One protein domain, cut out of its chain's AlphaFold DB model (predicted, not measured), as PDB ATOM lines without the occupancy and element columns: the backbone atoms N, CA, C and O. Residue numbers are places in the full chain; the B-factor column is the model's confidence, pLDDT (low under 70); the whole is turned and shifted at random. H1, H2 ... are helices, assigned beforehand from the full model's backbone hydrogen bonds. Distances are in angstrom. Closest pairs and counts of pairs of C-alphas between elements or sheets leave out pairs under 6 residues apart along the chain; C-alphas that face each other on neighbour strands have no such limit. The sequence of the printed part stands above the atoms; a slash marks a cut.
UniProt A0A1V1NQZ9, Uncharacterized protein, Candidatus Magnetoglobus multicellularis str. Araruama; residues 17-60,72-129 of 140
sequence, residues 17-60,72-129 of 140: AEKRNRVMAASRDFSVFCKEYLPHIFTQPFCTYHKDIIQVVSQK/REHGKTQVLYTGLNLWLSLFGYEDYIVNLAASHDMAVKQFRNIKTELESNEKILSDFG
ATOM      1  N   ALA A  17    -163.784  27.355  39.145       85.50
ATOM      2  CA  ALA A  17    -164.891  28.069  39.771       85.50
ATOM      3  C   ALA A  17    -164.832  27.982  41.303       85.50
ATOM      4  O   ALA A  17    -165.042  28.984  41.976       85.50
ATOM      5  N   GLU A  18    -164.507  26.816  41.863       87.69
ATOM      6  CA  GLU A  18    -164.415  26.616  43.315       87.69
ATOM      7  C   GLU A  18    -163.241  27.384  43.932       87.69
ATOM      8  O   GLU A  18    -163.414  28.060  44.945       87.69
ATOM      9  N   LYS A  19    -162.067  27.341  43.291       91.12
ATOM     10  CA  LYS A  19    -160.898  28.169  43.609       91.12
ATOM     11  C   LYS A  19    -161.260  29.639  43.513       91.12
ATOM     12  O   LYS A  19    -161.075  30.355  44.491       91.12
ATOM     13  N   ARG A  20    -161.833  30.094  42.390       90.38
ATOM     14  CA  ARG A  20    -162.268  31.494  42.238       90.38
ATOM     15  C   ARG A  20    -163.228  31.894  43.352       90.38
ATOM     16  O   ARG A  20    -163.007  32.919  43.979       90.38
ATOM     17  N   ASN A  21    -164.237  31.080  43.652       94.00
ATOM     18  CA  ASN A  21    -165.206  31.361  44.711       94.00
ATOM     19  C   ASN A  21    -164.543  31.437  46.088       94.00
ATOM     20  O   ASN A  21    -164.810  32.374  46.839       94.00
ATOM     21  N   ARG A  22    -163.645  30.500  46.405       94.62
ATOM     22  CA  ARG A  22    -162.906  30.482  47.669       94.62
ATOM     23  C   ARG A  22    -161.972  31.679  47.805       94.62
ATOM     24  O   ARG A  22    -162.019  32.360  48.824       94.62
ATOM     25  N   VAL A  23    -161.156  31.960  46.791       95.12
ATOM     26  CA  VAL A  23    -160.244  33.113  46.752       95.12
ATOM     27  C   VAL A  23    -161.043  34.412  46.867       95.12
ATOM     28  O   VAL A  23    -160.715  35.254  47.697       95.12
ATOM     29  N   MET A  24    -162.147  34.548  46.129       94.88
ATOM     30  CA  MET A  24    -163.033  35.713  46.204       94.88
ATOM     31  C   MET A  24    -163.661  35.878  47.590       94.88
ATOM     32  O   MET A  24    -163.646  36.983  48.133       94.88
ATOM     33  N   ALA A  25    -164.191  34.808  48.184       95.19
ATOM     34  CA  ALA A  25    -164.782  34.856  49.518       95.19
ATOM     35  C   ALA A  25    -163.731  35.207  50.584       95.19
ATOM     36  O   ALA A  25    -163.942  36.119  51.380       95.19
ATOM     37  N   ALA A  26    -162.571  34.555  50.539       95.88
ATOM     38  CA  ALA A  26    -161.464  34.803  51.455       95.88
ATOM     39  C   ALA A  26    -160.853  36.204  51.295       95.88
ATOM     40  O   ALA A  26    -160.420  36.783  52.284       95.88
ATOM     41  N   SER A  27    -160.858  36.780  50.089       94.00
ATOM     42  CA  SER A  27    -160.419  38.165  49.865       94.00
ATOM     43  C   SER A  27    -161.341  39.174  50.568       94.00
ATOM     44  O   SER A  27    -160.911  40.204  51.070       94.00
ATOM     45  N   ARG A  28    -162.640  38.878  50.664       91.69
ATOM     46  CA  ARG A  28    -163.634  39.809  51.223       91.69
ATOM     47  C   ARG A  28    -163.831  39.657  52.724       91.69
ATOM     48  O   ARG A  28    -164.278  40.600  53.371       91.69
ATOM     49  N   ASP A  29    -163.536  38.480  53.265       92.94
ATOM     50  CA  ASP A  29    -163.771  38.160  54.667       92.94
ATOM     51  C   ASP A  29    -162.554  37.454  55.274       92.94
ATOM     52  O   ASP A  29    -162.253  36.289  54.993       92.94
ATOM     53  N   PHE A  30    -161.876  38.169  56.171       93.62
ATOM     54  CA  PHE A  30    -160.710  37.668  56.890       93.62
ATOM     55  C   PHE A  30    -161.004  36.391  57.702       93.62
ATOM     56  O   PHE A  30    -160.153  35.508  57.826       93.62
ATOM     57  N   SER A  31    -162.220  36.251  58.236       93.50
ATOM     58  CA  SER A  31    -162.619  35.057  58.984       93.50
ATOM     59  C   SER A  31    -162.784  33.840  58.074       93.50
ATOM     60  O   SER A  31    -162.429  32.727  58.474       93.50
ATOM     61  N   VAL A  32    -163.262  34.053  56.843       94.88
ATOM     62  CA  VAL A  32    -163.328  33.014  55.808       94.88
ATOM     63  C   VAL A  32    -161.918  32.608  55.410       94.88
ATOM     64  O   VAL A  32    -161.624  31.418  55.422       94.88
ATOM     65  N   PHE A  33    -161.016  33.564  55.166       95.69
ATOM     66  CA  PHE A  33    -159.609  33.259  54.893       95.69
ATOM     67  C   PHE A  33    -158.989  32.363  55.972       95.69
ATOM     68  O   PHE A  33    -158.426  31.314  55.662       95.69
ATOM     69  N   CYS A  34    -159.141  32.739  57.244       95.06
ATOM     70  CA  CYS A  34    -158.590  31.977  58.361       95.06
ATOM     71  C   CYS A  34    -159.119  30.536  58.409       95.06
ATOM     72  O   CYS A  34    -158.351  29.610  58.651       95.06
ATOM     73  N   LYS A  35    -160.417  30.329  58.169       94.69
ATOM     74  CA  LYS A  35    -161.020  28.986  58.173       94.69
ATOM     75  C   LYS A  35    -160.627  28.166  56.949       94.69
ATOM     76  O   LYS A  35    -160.429  26.963  57.064       94.69
ATOM     77  N   GLU A  36    -160.533  28.808  55.791       95.44
ATOM     78  CA  GLU A  36    -160.249  28.132  54.529       95.44
ATOM     79  C   GLU A  36    -158.788  27.707  54.426       95.44
ATOM     80  O   GLU A  36    -158.529  26.569  54.038       95.44
ATOM     81  N   TYR A  37    -157.855  28.598  54.765       95.94
ATOM     82  CA  TYR A  37    -156.423  28.376  54.560       95.94
ATOM     83  C   TYR A  37    -155.679  27.983  55.831       95.94
ATOM     84  O   TYR A  37    -154.631  27.365  55.730       95.94
ATOM     85  N   LEU A  38    -156.197  28.290  57.022       95.75
ATOM     86  CA  LEU A  38    -155.510  28.017  58.291       95.75
ATOM     87  C   LEU A  38    -156.364  27.173  59.269       95.75
ATOM     88  O   LEU A  38    -156.390  27.470  60.469       95.75
ATOM     89  N   PRO A  39    -157.071  26.114  58.818       95.19
ATOM     90  CA  PRO A  39    -158.001  25.364  59.668       95.19
ATOM     91  C   PRO A  39    -157.320  24.670  60.859       95.19
ATOM     92  O   PRO A  39    -157.941  24.487  61.904       95.19
ATOM     93  N   HIS A  40    -156.034  24.321  60.739       93.00
ATOM     94  CA  HIS A  40    -155.223  23.745  61.820       93.00
ATOM     95  C   HIS A  40    -154.885  24.751  62.925       93.00
ATOM     96  O   HIS A  40    -154.610  24.350  64.055       93.00
ATOM     97  N   ILE A  41    -154.923  26.050  62.622       91.88
ATOM     98  CA  ILE A  41    -154.717  27.133  63.591       91.88
ATOM     99  C   ILE A  41    -156.059  27.560  64.195       91.88
ATOM    100  O   ILE A  41    -156.172  27.731  65.410       91.88
ATOM    101  N   PHE A  42    -157.088  27.720  63.359       91.25
ATOM    102  CA  PHE A  42    -158.412  28.211  63.754       91.25
ATOM    103  C   PHE A  42    -159.409  27.065  63.950       91.25
ATOM    104  O   PHE A  42    -160.463  27.016  63.319       91.25
ATOM    105  N   THR A  43    -159.076  26.152  64.864       90.88
ATOM    106  CA  THR A  43    -159.887  24.960  65.174       90.88
ATOM    107  C   THR A  43    -161.141  25.267  65.995       90.88
ATOM    108  O   THR A  43    -162.061  24.456  66.051       90.88
ATOM    109  N   GLN A  44    -161.182  26.432  66.646       89.88
ATOM    110  CA  GLN A  44    -162.287  26.878  67.490       89.88
ATOM    111  C   GLN A  44    -163.015  28.073  66.860       89.88
ATOM    112  O   GLN A  44    -162.398  28.867  66.141       89.88
ATOM    113  N   PRO A  45    -164.313  28.266  67.155       88.62
ATOM    114  CA  PRO A  45    -165.043  29.447  66.712       88.62
ATOM    115  C   PRO A  45    -164.397  30.756  67.185       88.62
ATOM    116  O   PRO A  45    -163.870  30.860  68.294       88.62
ATOM    117  N   PHE A  46    -164.499  31.803  66.365       90.06
ATOM    118  CA  PHE A  46    -164.058  33.144  66.745       90.06
ATOM    119  C   PHE A  46    -164.887  33.687  67.919       90.06
ATOM    120  O   PHE A  46    -166.106  33.852  67.807       90.06
ATOM    121  N   CYS A  47    -164.220  33.999  69.036       88.75
ATOM    122  CA  CYS A  47    -164.834  34.664  70.183       88.75
ATOM    123  C   CYS A  47    -165.143  36.143  69.882       88.75
ATOM    124  O   CYS A  47    -164.758  36.671  68.839       88.75
ATOM    125  N   THR A  48    -165.835  36.820  70.802       87.31
ATOM    126  CA  THR A  48    -166.243  38.232  70.663       87.31
ATOM    127  C   THR A  48    -165.074  39.145  70.299       87.31
ATOM    128  O   THR A  48    -165.119  39.810  69.274       87.31
ATOM    129  N   TYR A  49    -163.970  39.054  71.036       85.94
ATOM    130  CA  TYR A  49    -162.755  39.822  70.759       85.94
ATOM    131  C   TYR A  49    -162.173  39.571  69.351       85.94
ATOM    132  O   TYR A  49    -161.682  40.491  68.699       85.94
ATOM    133  N   HIS A  50    -162.219  38.332  68.846       89.19
ATOM    134  CA  HIS A  50    -161.764  38.054  67.481       89.19
ATOM    135  C   HIS A  50    -162.667  38.710  66.438       89.19
ATOM    136  O   HIS A  50    -162.168  39.185  65.421       89.19
ATOM    137  N   LYS A  51    -163.979  38.762  66.691       89.38
ATOM    138  CA  LYS A  51    -164.935  39.443  65.810       89.38
ATOM    139  C   LYS A  51    -164.667  40.944  65.754       89.38
ATOM    140  O   LYS A  51    -164.726  41.503  64.664       89.38
ATOM    141  N   ASP A  52    -164.275  41.556  66.870       89.31
ATOM    142  CA  ASP A  52    -163.883  42.969  66.898       89.31
ATOM    143  C   ASP A  52    -162.647  43.223  66.021       89.31
ATOM    144  O   ASP A  52    -162.625  44.174  65.239       89.31
ATOM    145  N   ILE A  53    -161.634  42.342  66.081       88.00
ATOM    146  CA  ILE A  53    -160.476  42.409  65.169       88.00
ATOM    147  C   ILE A  53    -160.934  42.282  63.718       88.00
ATOM    148  O   ILE A  53    -160.555  43.106  62.888       88.00
ATOM    149  N   ILE A  54    -161.721  41.248  63.406       88.88
ATOM    150  CA  ILE A  54    -162.195  40.979  62.043       88.88
ATOM    151  C   ILE A  54    -162.941  42.200  61.504       88.88
ATOM    152  O   ILE A  54    -162.670  42.633  60.391       88.88
ATOM    153  N   GLN A  55    -163.817  42.810  62.302       88.62
ATOM    154  CA  GLN A  55    -164.550  44.007  61.905       88.62
ATOM    155  C   GLN A  55    -163.613  45.185  61.611       88.62
ATOM    156  O   GLN A  55    -163.771  45.843  60.582       88.62
ATOM    157  N   VAL A  56    -162.633  45.441  62.482       87.69
ATOM    158  CA  VAL A  56    -161.640  46.510  62.284       87.69
ATOM    159  C   VAL A  56    -160.848  46.296  60.995       87.69
ATOM    160  O   VAL A  56    -160.660  47.233  60.220       87.69
ATOM    161  N   VAL A  57    -160.414  45.061  60.753       85.62
ATOM    162  CA  VAL A  57    -159.642  44.679  59.567       85.62
ATOM    163  C   VAL A  57    -160.486  44.810  58.293       85.62
ATOM    164  O   VAL A  57    -160.020  45.394  57.318       85.62
ATOM    165  N   SER A  58    -161.740  44.350  58.305       82.69
ATOM    166  CA  SER A  58    -162.649  44.435  57.152       82.69
ATOM    167  C   SER A  58    -163.090  45.866  56.825       82.69
ATOM    168  O   SER A  58    -163.459  46.155  55.692       82.69
ATOM    169  N   GLN A  59    -163.068  46.773  57.804       83.12
ATOM    170  CA  GLN A  59    -163.440  48.186  57.640       83.12
ATOM    171  C   GLN A  59    -162.221  49.110  57.531       83.12
ATOM    172  O   GLN A  59    -162.344  50.331  57.692       83.12
ATOM    173  N   LYS A  60    -161.040  48.535  57.290       76.81
ATOM    174  CA  LYS A  60    -159.782  49.269  57.227       76.81
ATOM    175  C   LYS A  60    -159.864  50.396  56.199       76.81
ATOM    176  O   LYS A  60    -160.192  50.185  55.035       76.81
ATOM    177  N   ARG A  72    -155.008  38.196  77.724       77.50
ATOM    178  CA  ARG A  72    -153.896  37.215  77.622       77.50
ATOM    179  C   ARG A  72    -154.396  35.797  77.301       77.50
ATOM    180  O   ARG A  72    -155.509  35.460  77.660       77.50
ATOM    181  N   GLU A  73    -153.582  34.991  76.614       76.19
ATOM    182  CA  GLU A  73    -153.853  33.568  76.284       76.19
ATOM    183  C   GLU A  73    -154.988  33.285  75.280       76.19
ATOM    184  O   GLU A  73    -155.308  32.138  75.002       76.19
ATOM    185  N   HIS A  74    -155.536  34.306  74.620       74.88
ATOM    186  CA  HIS A  74    -156.625  34.142  73.643       74.88
ATOM    187  C   HIS A  74    -156.135  34.145  72.185       74.88
ATOM    188  O   HIS A  74    -156.688  34.853  71.354       74.88
ATOM    189  N   GLY A  75    -155.031  33.461  71.863       75.88
ATOM    190  CA  GLY A  75    -154.621  33.222  70.465       75.88
ATOM    191  C   GLY A  75    -154.323  34.455  69.589       75.88
ATOM    192  O   GLY A  75    -154.200  34.326  68.375       75.88
ATOM    193  N   LYS A  76    -154.163  35.651  70.165       80.94
ATOM    194  CA  LYS A  76    -154.015  36.919  69.411       80.94
ATOM    195  C   LYS A  76    -152.858  36.919  68.439       80.94
ATOM    196  O   LYS A  76    -152.980  37.445  67.343       80.94
ATOM    197  N   THR A  77    -151.748  36.321  68.859       81.00
ATOM    198  CA  THR A  77    -150.560  36.135  68.033       81.00
ATOM    199  C   THR A  77    -150.913  35.367  66.764       81.00
ATOM    200  O   THR A  77    -150.462  35.737  65.693       81.00
ATOM    201  N   GLN A  78    -151.761  34.342  66.855       82.62
ATOM    202  CA  GLN A  78    -152.169  33.575  65.681       82.62
ATOM    203  C   GLN A  78    -153.084  34.392  64.765       82.62
ATOM    204  O   GLN A  78    -152.841  34.446  63.564       82.62
ATOM    205  N   VAL A  79    -154.082  35.083  65.328       84.31
ATOM    206  CA  VAL A  79    -155.010  35.930  64.555       84.31
ATOM    207  C   VAL A  79    -154.266  37.068  63.847       84.31
ATOM    208  O   VAL A  79    -154.391  37.228  62.639       84.31
ATOM    209  N   LEU A  80    -153.484  37.856  64.589       83.50
ATOM    210  CA  LEU A  80    -152.867  39.087  64.088       83.50
ATOM    211  C   LEU A  80    -151.521  38.854  63.398       83.50
ATOM    212  O   LEU A  80    -151.240  39.501  62.398       83.50
ATOM    213  N   TYR A  81    -150.673  37.961  63.908       85.06
ATOM    214  CA  TYR A  81    -149.331  37.799  63.344       85.06
ATOM    215  C   TYR A  81    -149.235  36.688  62.308       85.06
ATOM    216  O   TYR A  81    -148.435  36.819  61.390       85.06
ATOM    217  N   THR A  82    -150.036  35.628  62.404       87.88
ATOM    218  CA  THR A  82    -150.058  34.594  61.360       87.88
ATOM    219  C   THR A  82    -151.147  34.914  60.339       87.88
ATOM    220  O   THR A  82    -150.842  35.220  59.190       87.88
ATOM    221  N   GLY A  83    -152.413  34.930  60.768       92.62
ATOM    222  CA  GLY A  83    -153.568  35.098  59.886       92.62
ATOM    223  C   GLY A  83    -153.559  36.420  59.125       92.62
ATOM    224  O   GLY A  83    -153.565  36.416  57.897       92.62
ATOM    225  N   LEU A  84    -153.533  37.550  59.836       91.88
ATOM    226  CA  LEU A  84    -153.638  38.865  59.199       91.88
ATOM    227  C   LEU A  84    -152.443  39.163  58.283       91.88
ATOM    228  O   LEU A  84    -152.655  39.634  57.173       91.88
ATOM    229  N   ASN A  85    -151.207  38.845  58.689       92.75
ATOM    230  CA  ASN A  85    -150.036  39.051  57.828       92.75
ATOM    231  C   ASN A  85    -150.118  38.225  56.540       92.75
ATOM    232  O   ASN A  85    -149.876  38.769  55.465       92.75
ATOM    233  N   LEU A  86    -150.494  36.944  56.625       93.56
ATOM    234  CA  LEU A  86    -150.694  36.112  55.436       93.56
ATOM    235  C   LEU A  86    -151.806  36.671  54.547       93.56
ATOM    236  O   LEU A  86    -151.617  36.776  53.341       93.56
ATOM    237  N   TRP A  87    -152.929  37.085  55.134       94.56
ATOM    238  CA  TRP A  87    -154.056  37.648  54.389       94.56
ATOM    239  C   TRP A  87    -153.670  38.924  53.637       94.56
ATOM    240  O   TRP A  87    -153.898  39.029  52.434       94.56
ATOM    241  N   LEU A  88    -153.025  39.873  54.324       91.81
ATOM    242  CA  LEU A  88    -152.554  41.114  53.710       91.81
ATOM    243  C   LEU A  88    -151.528  40.843  52.601       91.81
ATOM    244  O   LEU A  88    -151.583  41.502  51.565       91.81
ATOM    245  N   SER A  89    -150.634  39.868  52.804       91.00
ATOM    246  CA  SER A  89    -149.570  39.533  51.847       91.00
ATOM    247  C   SER A  89    -150.113  38.837  50.598       91.00
ATOM    248  O   SER A  89    -149.817  39.257  49.485       91.00
ATOM    249  N   LEU A  90    -150.928  37.790  50.765       93.25
ATOM    250  CA  LEU A  90    -151.422  36.955  49.662       93.25
ATOM    251  C   LEU A  90    -152.392  37.702  48.742       93.25
ATOM    252  O   LEU A  90    -152.413  37.456  47.539       93.25
ATOM    253  N   PHE A  91    -153.187  38.618  49.296       92.00
ATOM    254  CA  PHE A  91    -154.119  39.437  48.519       92.00
ATOM    255  C   PHE A  91    -153.553  40.805  48.117       92.00
ATOM    256  O   PHE A  91    -154.249  41.565  47.444       92.00
ATOM    257  N   GLY A  92    -152.314  41.128  48.506       89.25
ATOM    258  CA  GLY A  92    -151.662  42.392  48.151       89.25
ATOM    259  C   GLY A  92    -152.376  43.627  48.707       89.25
ATOM    260  O   GLY A  92    -152.459  44.648  48.030       89.25
ATOM    261  N   TYR A  93    -152.936  43.539  49.917       88.75
ATOM    262  CA  TYR A  93    -153.618  44.673  50.555       88.75
ATOM    263  C   TYR A  93    -152.663  45.705  51.146       88.75
ATOM    264  O   TYR A  93    -153.091  46.816  51.446       88.75
ATOM    265  N   GLU A  94    -151.402  45.330  51.355       87.12
ATOM    266  CA  GLU A  94    -150.348  46.224  51.817       87.12
ATOM    267  C   GLU A  94    -149.026  45.867  51.144       87.12
ATOM    268  O   GLU A  94    -148.610  44.709  51.173       87.12
ATOM    269  N   ASP A  95    -148.343  46.875  50.604       84.12
ATOM    270  CA  ASP A  95    -147.033  46.704  49.964       84.12
ATOM    271  C   ASP A  95    -145.923  46.434  50.993       84.12
ATOM    272  O   ASP A  95    -144.928  45.769  50.704       84.12
ATOM    273  N   TYR A  96    -146.090  46.954  52.216       88.00
ATOM    274  CA  TYR A  96    -145.088  46.888  53.279       88.00
ATOM    275  C   TYR A  96    -145.718  46.517  54.619       88.00
ATOM    276  O   TYR A  96    -146.349  47.334  55.291       88.00
ATOM    277  N   ILE A  97    -145.492  45.274  55.040       89.81
ATOM    278  CA  ILE A  97    -146.015  44.729  56.292       89.81
ATOM    279  C   ILE A  97    -144.877  44.629  57.310       89.81
ATOM    280  O   ILE A  97    -143.908  43.895  57.116       89.81
ATOM    281  N   VAL A  98    -144.999  45.360  58.421       89.81
ATOM    282  CA  VAL A  98    -144.033  45.327  59.527       89.81
ATOM    283  C   VAL A  98    -144.630  44.564  60.700       89.81
ATOM    284  O   VAL A  98    -145.643  44.972  61.265       89.81
ATOM    285  N   ASN A  99    -143.968  43.478  61.093       88.44
ATOM    286  CA  ASN A  99    -144.342  42.694  62.262       88.44
ATOM    287  C   ASN A  99    -143.366  42.951  63.425       88.44
ATOM    288  O   ASN A  99    -142.161  42.741  63.283       88.44
ATOM    289  N   LEU A 100    -143.887  43.397  64.570       89.62
ATOM    290  CA  LEU A 100    -143.105  43.725  65.765       89.62
ATOM    291  C   LEU A 100    -143.404  42.736  66.892       89.62
ATOM    292  O   LEU A 100    -144.559  42.438  67.194       89.62
ATOM    293  N   ALA A 101    -142.355  42.280  67.573       89.44
ATOM    294  CA  ALA A 101    -142.466  41.396  68.726       89.44
ATOM    295  C   ALA A 101    -141.670  41.935  69.919       89.44
ATOM    296  O   ALA A 101    -140.762  42.746  69.766       89.44
ATOM    297  N   ALA A 102    -142.002  41.450  71.118       89.50
ATOM    298  CA  ALA A 102    -141.357  41.875  72.361       89.50
ATOM    299  C   ALA A 102    -139.890  41.420  72.487       89.50
ATOM    300  O   ALA A 102    -139.146  41.972  73.292       89.50
ATOM    301  N   SER A 103    -139.471  40.413  71.717       92.06
ATOM    302  CA  SER A 103    -138.085  39.948  71.657       92.06
ATOM    303  C   SER A 103    -137.717  39.481  70.251       92.06
ATOM    304  O   SER A 103    -138.588  39.138  69.445       92.06
ATOM    305  N   HIS A 104    -136.411  39.426  69.980       89.44
ATOM    306  CA  HIS A 104    -135.862  38.889  68.735       89.44
ATOM    307  C   HIS A 104    -136.358  37.462  68.460       89.44
ATOM    308  O   HIS A 104    -136.877  37.184  67.383       89.44
ATOM    309  N   ASP A 105    -136.288  36.575  69.453       90.94
ATOM    310  CA  ASP A 105    -136.666  35.169  69.273       90.94
ATOM    311  C   ASP A 105    -138.159  35.006  68.978       90.94
ATOM    312  O   ASP A 105    -138.553  34.161  68.168       90.94
ATOM    313  N   MET A 106    -139.005  35.849  69.582       89.69
ATOM    314  CA  MET A 106    -140.426  35.893  69.248       89.69
ATOM    315  C   MET A 106    -140.646  36.358  67.808       89.69
ATOM    316  O   MET A 106    -141.453  35.745  67.109       89.69
ATOM    317  N   ALA A 107    -139.927  37.391  67.356       90.06
ATOM    318  CA  ALA A 107    -140.015  37.866  65.977       90.06
ATOM    319  C   ALA A 107    -139.599  36.760  64.995       90.06
ATOM    320  O   ALA A 107    -140.368  36.411  64.099       90.06
ATOM    321  N   VAL A 108    -138.440  36.129  65.213       90.19
ATOM    322  CA  VAL A 108    -137.943  35.025  64.376       90.19
ATOM    323  C   VAL A 108    -138.944  33.873  64.324       90.19
ATOM    324  O   VAL A 108    -139.214  33.340  63.246       90.19
ATOM    325  N   LYS A 109    -139.532  33.493  65.466       90.38
ATOM    326  CA  LYS A 109    -140.551  32.439  65.519       90.38
ATOM    327  C   LYS A 109    -141.793  32.804  64.702       90.38
ATOM    328  O   LYS A 109    -142.294  31.962  63.965       90.38
ATOM    329  N   GLN A 110    -142.282  34.037  64.812       90.19
ATOM    330  CA  GLN A 110    -143.448  34.493  64.049       90.19
ATOM    331  C   GLN A 110    -143.173  34.501  62.542       90.19
ATOM    332  O   GLN A 110    -143.979  33.972  61.780       90.19
ATOM    333  N   PHE A 111    -142.018  35.018  62.113       90.31
ATOM    334  CA  PHE A 111    -141.620  34.983  60.702       90.31
ATOM    335  C   PHE A 111    -141.477  33.555  60.180       90.31
ATOM    336  O   PHE A 111    -141.918  33.267  59.071       90.31
ATOM    337  N   ARG A 112    -140.919  32.640  60.984       90.44
ATOM    338  CA  ARG A 112    -140.836  31.223  60.617       90.44
ATOM    339  C   ARG A 112    -142.220  30.617  60.400       90.44
ATOM    340  O   ARG A 112    -142.390  29.913  59.418       90.44
ATOM    341  N   ASN A 113    -143.194  30.915  61.259       91.38
ATOM    342  CA  ASN A 113    -144.559  30.410  61.092       91.38
ATOM    343  C   ASN A 113    -145.188  30.902  59.781       91.38
ATOM    344  O   ASN A 113    -145.715  30.093  59.030       91.38
ATOM    345  N   ILE A 114    -145.088  32.205  59.484       91.81
ATOM    346  CA  ILE A 114    -145.587  32.779  58.219       91.81
ATOM    347  C   ILE A 114    -144.917  32.087  57.030       91.81
ATOM    348  O   ILE A 114    -145.595  31.648  56.108       91.81
ATOM    349  N   LYS A 115    -143.587  31.948  57.076       91.06
ATOM    350  CA  LYS A 115    -142.807  31.280  56.033       91.06
ATOM    351  C   LYS A 115    -143.259  29.832  55.822       91.06
ATOM    352  O   LYS A 115    -143.486  29.431  54.689       91.06
ATOM    353  N   THR A 116    -143.430  29.068  56.899       92.19
ATOM    354  CA  THR A 116    -143.907  27.681  56.828       92.19
ATOM    355  C   THR A 116    -145.280  27.588  56.167       92.19
ATOM    356  O   THR A 116    -145.469  26.713  55.329       92.19
ATOM    357  N   GLU A 117    -146.215  28.488  56.478       93.94
ATOM    358  CA  GLU A 117    -147.518  28.505  55.801       93.94
ATOM    359  C   GLU A 117    -147.376  28.826  54.306       93.94
ATOM    360  O   GLU A 117    -147.961  28.134  53.482       93.94
ATOM    361  N   LEU A 118    -146.555  29.808  53.930       92.12
ATOM    362  CA  LEU A 118    -146.338  30.151  52.518       92.12
ATOM    363  C   LEU A 118    -145.678  29.018  51.712       92.12
ATOM    364  O   LEU A 118    -145.966  28.874  50.531       92.12
ATOM    365  N   GLU A 119    -144.802  28.224  52.336       91.00
ATOM    366  CA  GLU A 119    -144.005  27.193  51.651       91.00
ATOM    367  C   GLU A 119    -144.609  25.785  51.698       91.00
ATOM    368  O   GLU A 119    -144.260  24.954  50.864       91.00
ATOM    369  N   SER A 120    -145.463  25.474  52.678       91.44
ATOM    370  CA  SER A 120    -145.956  24.102  52.897       91.44
ATOM    371  C   SER A 120    -147.474  23.958  52.916       91.44
ATOM    372  O   SER A 120    -147.976  22.835  52.876       91.44
ATOM    373  N   ASN A 121    -148.229  25.057  52.960       94.69
ATOM    374  CA  ASN A 121    -149.682  24.977  52.957       94.69
ATOM    375  C   ASN A 121    -150.187  24.689  51.540       94.69
ATOM    376  O   ASN A 121    -150.266  25.582  50.695       94.69
ATOM    377  N   GLU A 122    -150.554  23.432  51.288       93.50
ATOM    378  CA  GLU A 122    -150.978  22.943  49.970       93.50
ATOM    379  C   GLU A 122    -152.100  23.782  49.350       93.50
ATOM    380  O   GLU A 122    -152.136  23.985  48.137       93.50
ATOM    381  N   LYS A 123    -153.009  24.306  50.177       93.25
ATOM    382  CA  LYS A 123    -154.144  25.102  49.709       93.25
ATOM    383  C   LYS A 123    -153.720  26.510  49.306       93.25
ATOM    384  O   LYS A 123    -154.202  27.011  48.294       93.25
ATOM    385  N   ILE A 124    -152.785  27.116  50.043       94.50
ATOM    386  CA  ILE A 124    -152.158  28.383  49.640       94.50
ATOM    387  C   ILE A 124    -151.381  28.181  48.334       94.50
ATOM    388  O   ILE A 124    -151.600  28.930  47.388       94.50
ATOM    389  N   LEU A 125    -150.549  27.144  48.239       91.88
ATOM    390  CA  LEU A 125    -149.759  26.858  47.034       91.88
ATOM    391  C   LEU A 125    -150.642  26.585  45.805       91.88
ATOM    392  O   LEU A 125    -150.365  27.072  44.713       91.88
ATOM    393  N   SER A 126    -151.735  25.842  45.980       91.69
ATOM    394  CA  SER A 126    -152.699  25.559  44.908       91.69
ATOM    395  C   SER A 126    -153.419  26.824  44.417       91.69
ATOM    396  O   SER A 126    -153.649  27.011  43.214       91.69
ATOM    397  N   ASP A 127    -153.754  27.737  45.331       93.31
ATOM    398  CA  ASP A 127    -154.549  28.917  44.999       93.31
ATOM    399  C   ASP A 127    -153.709  30.108  44.526       93.31
ATOM    400  O   ASP A 127    -154.096  30.772  43.559       93.31
ATOM    401  N   PHE A 128    -152.547  30.332  45.137       89.94
ATOM    402  CA  PHE A 128    -151.680  31.493  44.904       89.94
ATOM    403  C   PHE A 128    -150.379  31.156  44.160       89.94
ATOM    404  O   PHE A 128    -149.691  32.069  43.709       89.94
ATOM    405  N   GLY A 129    -150.070  29.872  43.971       87.81
ATOM    406  CA  GLY A 129    -148.823  29.417  43.359       87.81
ATOM    407  C   GLY A 129    -147.654  29.397  44.342       87.81
ATOM    408  O   GLY A 129    -147.827  29.510  45.556       87.81
TER     409      GLY A 129
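Overview. This is residues 17 to 60 and 72 to 129 of the 140 residues of an uncharacterized protein of Candidatus Magnetoglobus multicellularis str. Araruama (UniProt A0A1V1NQZ9). The longest helix, H5, packs slantwise on one side of H4, the helix in the middle, and H2 crosses the other side of H4. H1 folds back from H2 as a hairpin, H3 crosses H2, and H6 turns a corner at the end of H5. The printed part has 102 residues with six named helices, H1 to H6 in chain order, and no named strand; its class is all helix. It is compact, with a radius of gyration of the C-alphas of 13.4 A and spans of 43 by 31 by 27 A.

Arrangement. H5, residues 104 to 120, touches H4, residues 76 to 90, with 81 to 86 of H4 alone, closest at the C-alphas of Thr 82 and Ile 114, 5.8 A; they run the same way at a steep tilt of 49 degrees. H5 and H6, residues 122 to 128, touch only at the corner, closest at the C-alphas of Leu 118 and Ile 124, 6.7 A. H2, residues 30 to 37, is the hub. It touches H4 about perpendicular at 82 degrees, closest at the C-alphas of Cys 34 and Gly 83, 6.1 A. H3, residues 48 to 58, touches H2, also at 82 degrees, closest at the C-alphas of Phe 30 and Ile 54, 6.3 A. H1, residues 17 to 28, and H2 form a hairpin, closest at the C-alphas of Ala 26 and Phe 33, 4.2 A. H3 and H5 are apart. Every O i to N i+4 pair is within hydrogen-bond range in H1, H2, H3, H5 and H6; in H4, 8 of 11 are.

Along the chain. H5 is 23.9 A long, H4 19.9 A, H1 16.4 A, H3 15.3 A. H1 begins at C-alpha 17 (-164.891, 28.069, 39.771), and H6 ends at C-alpha 128 (-151.680, 31.493, 44.904).

Size, cuts and confidence. The two C-alphas farthest apart, those of Ala 17 and Ser 103, are 43.3 A apart. Residues 61 to 71 are not printed; C-alphas 60 and 72 are 24.4 A apart across this cut. The link from H4 to H5, residues 91 to 103, is long. No printed residue is under 70 in pLDDT.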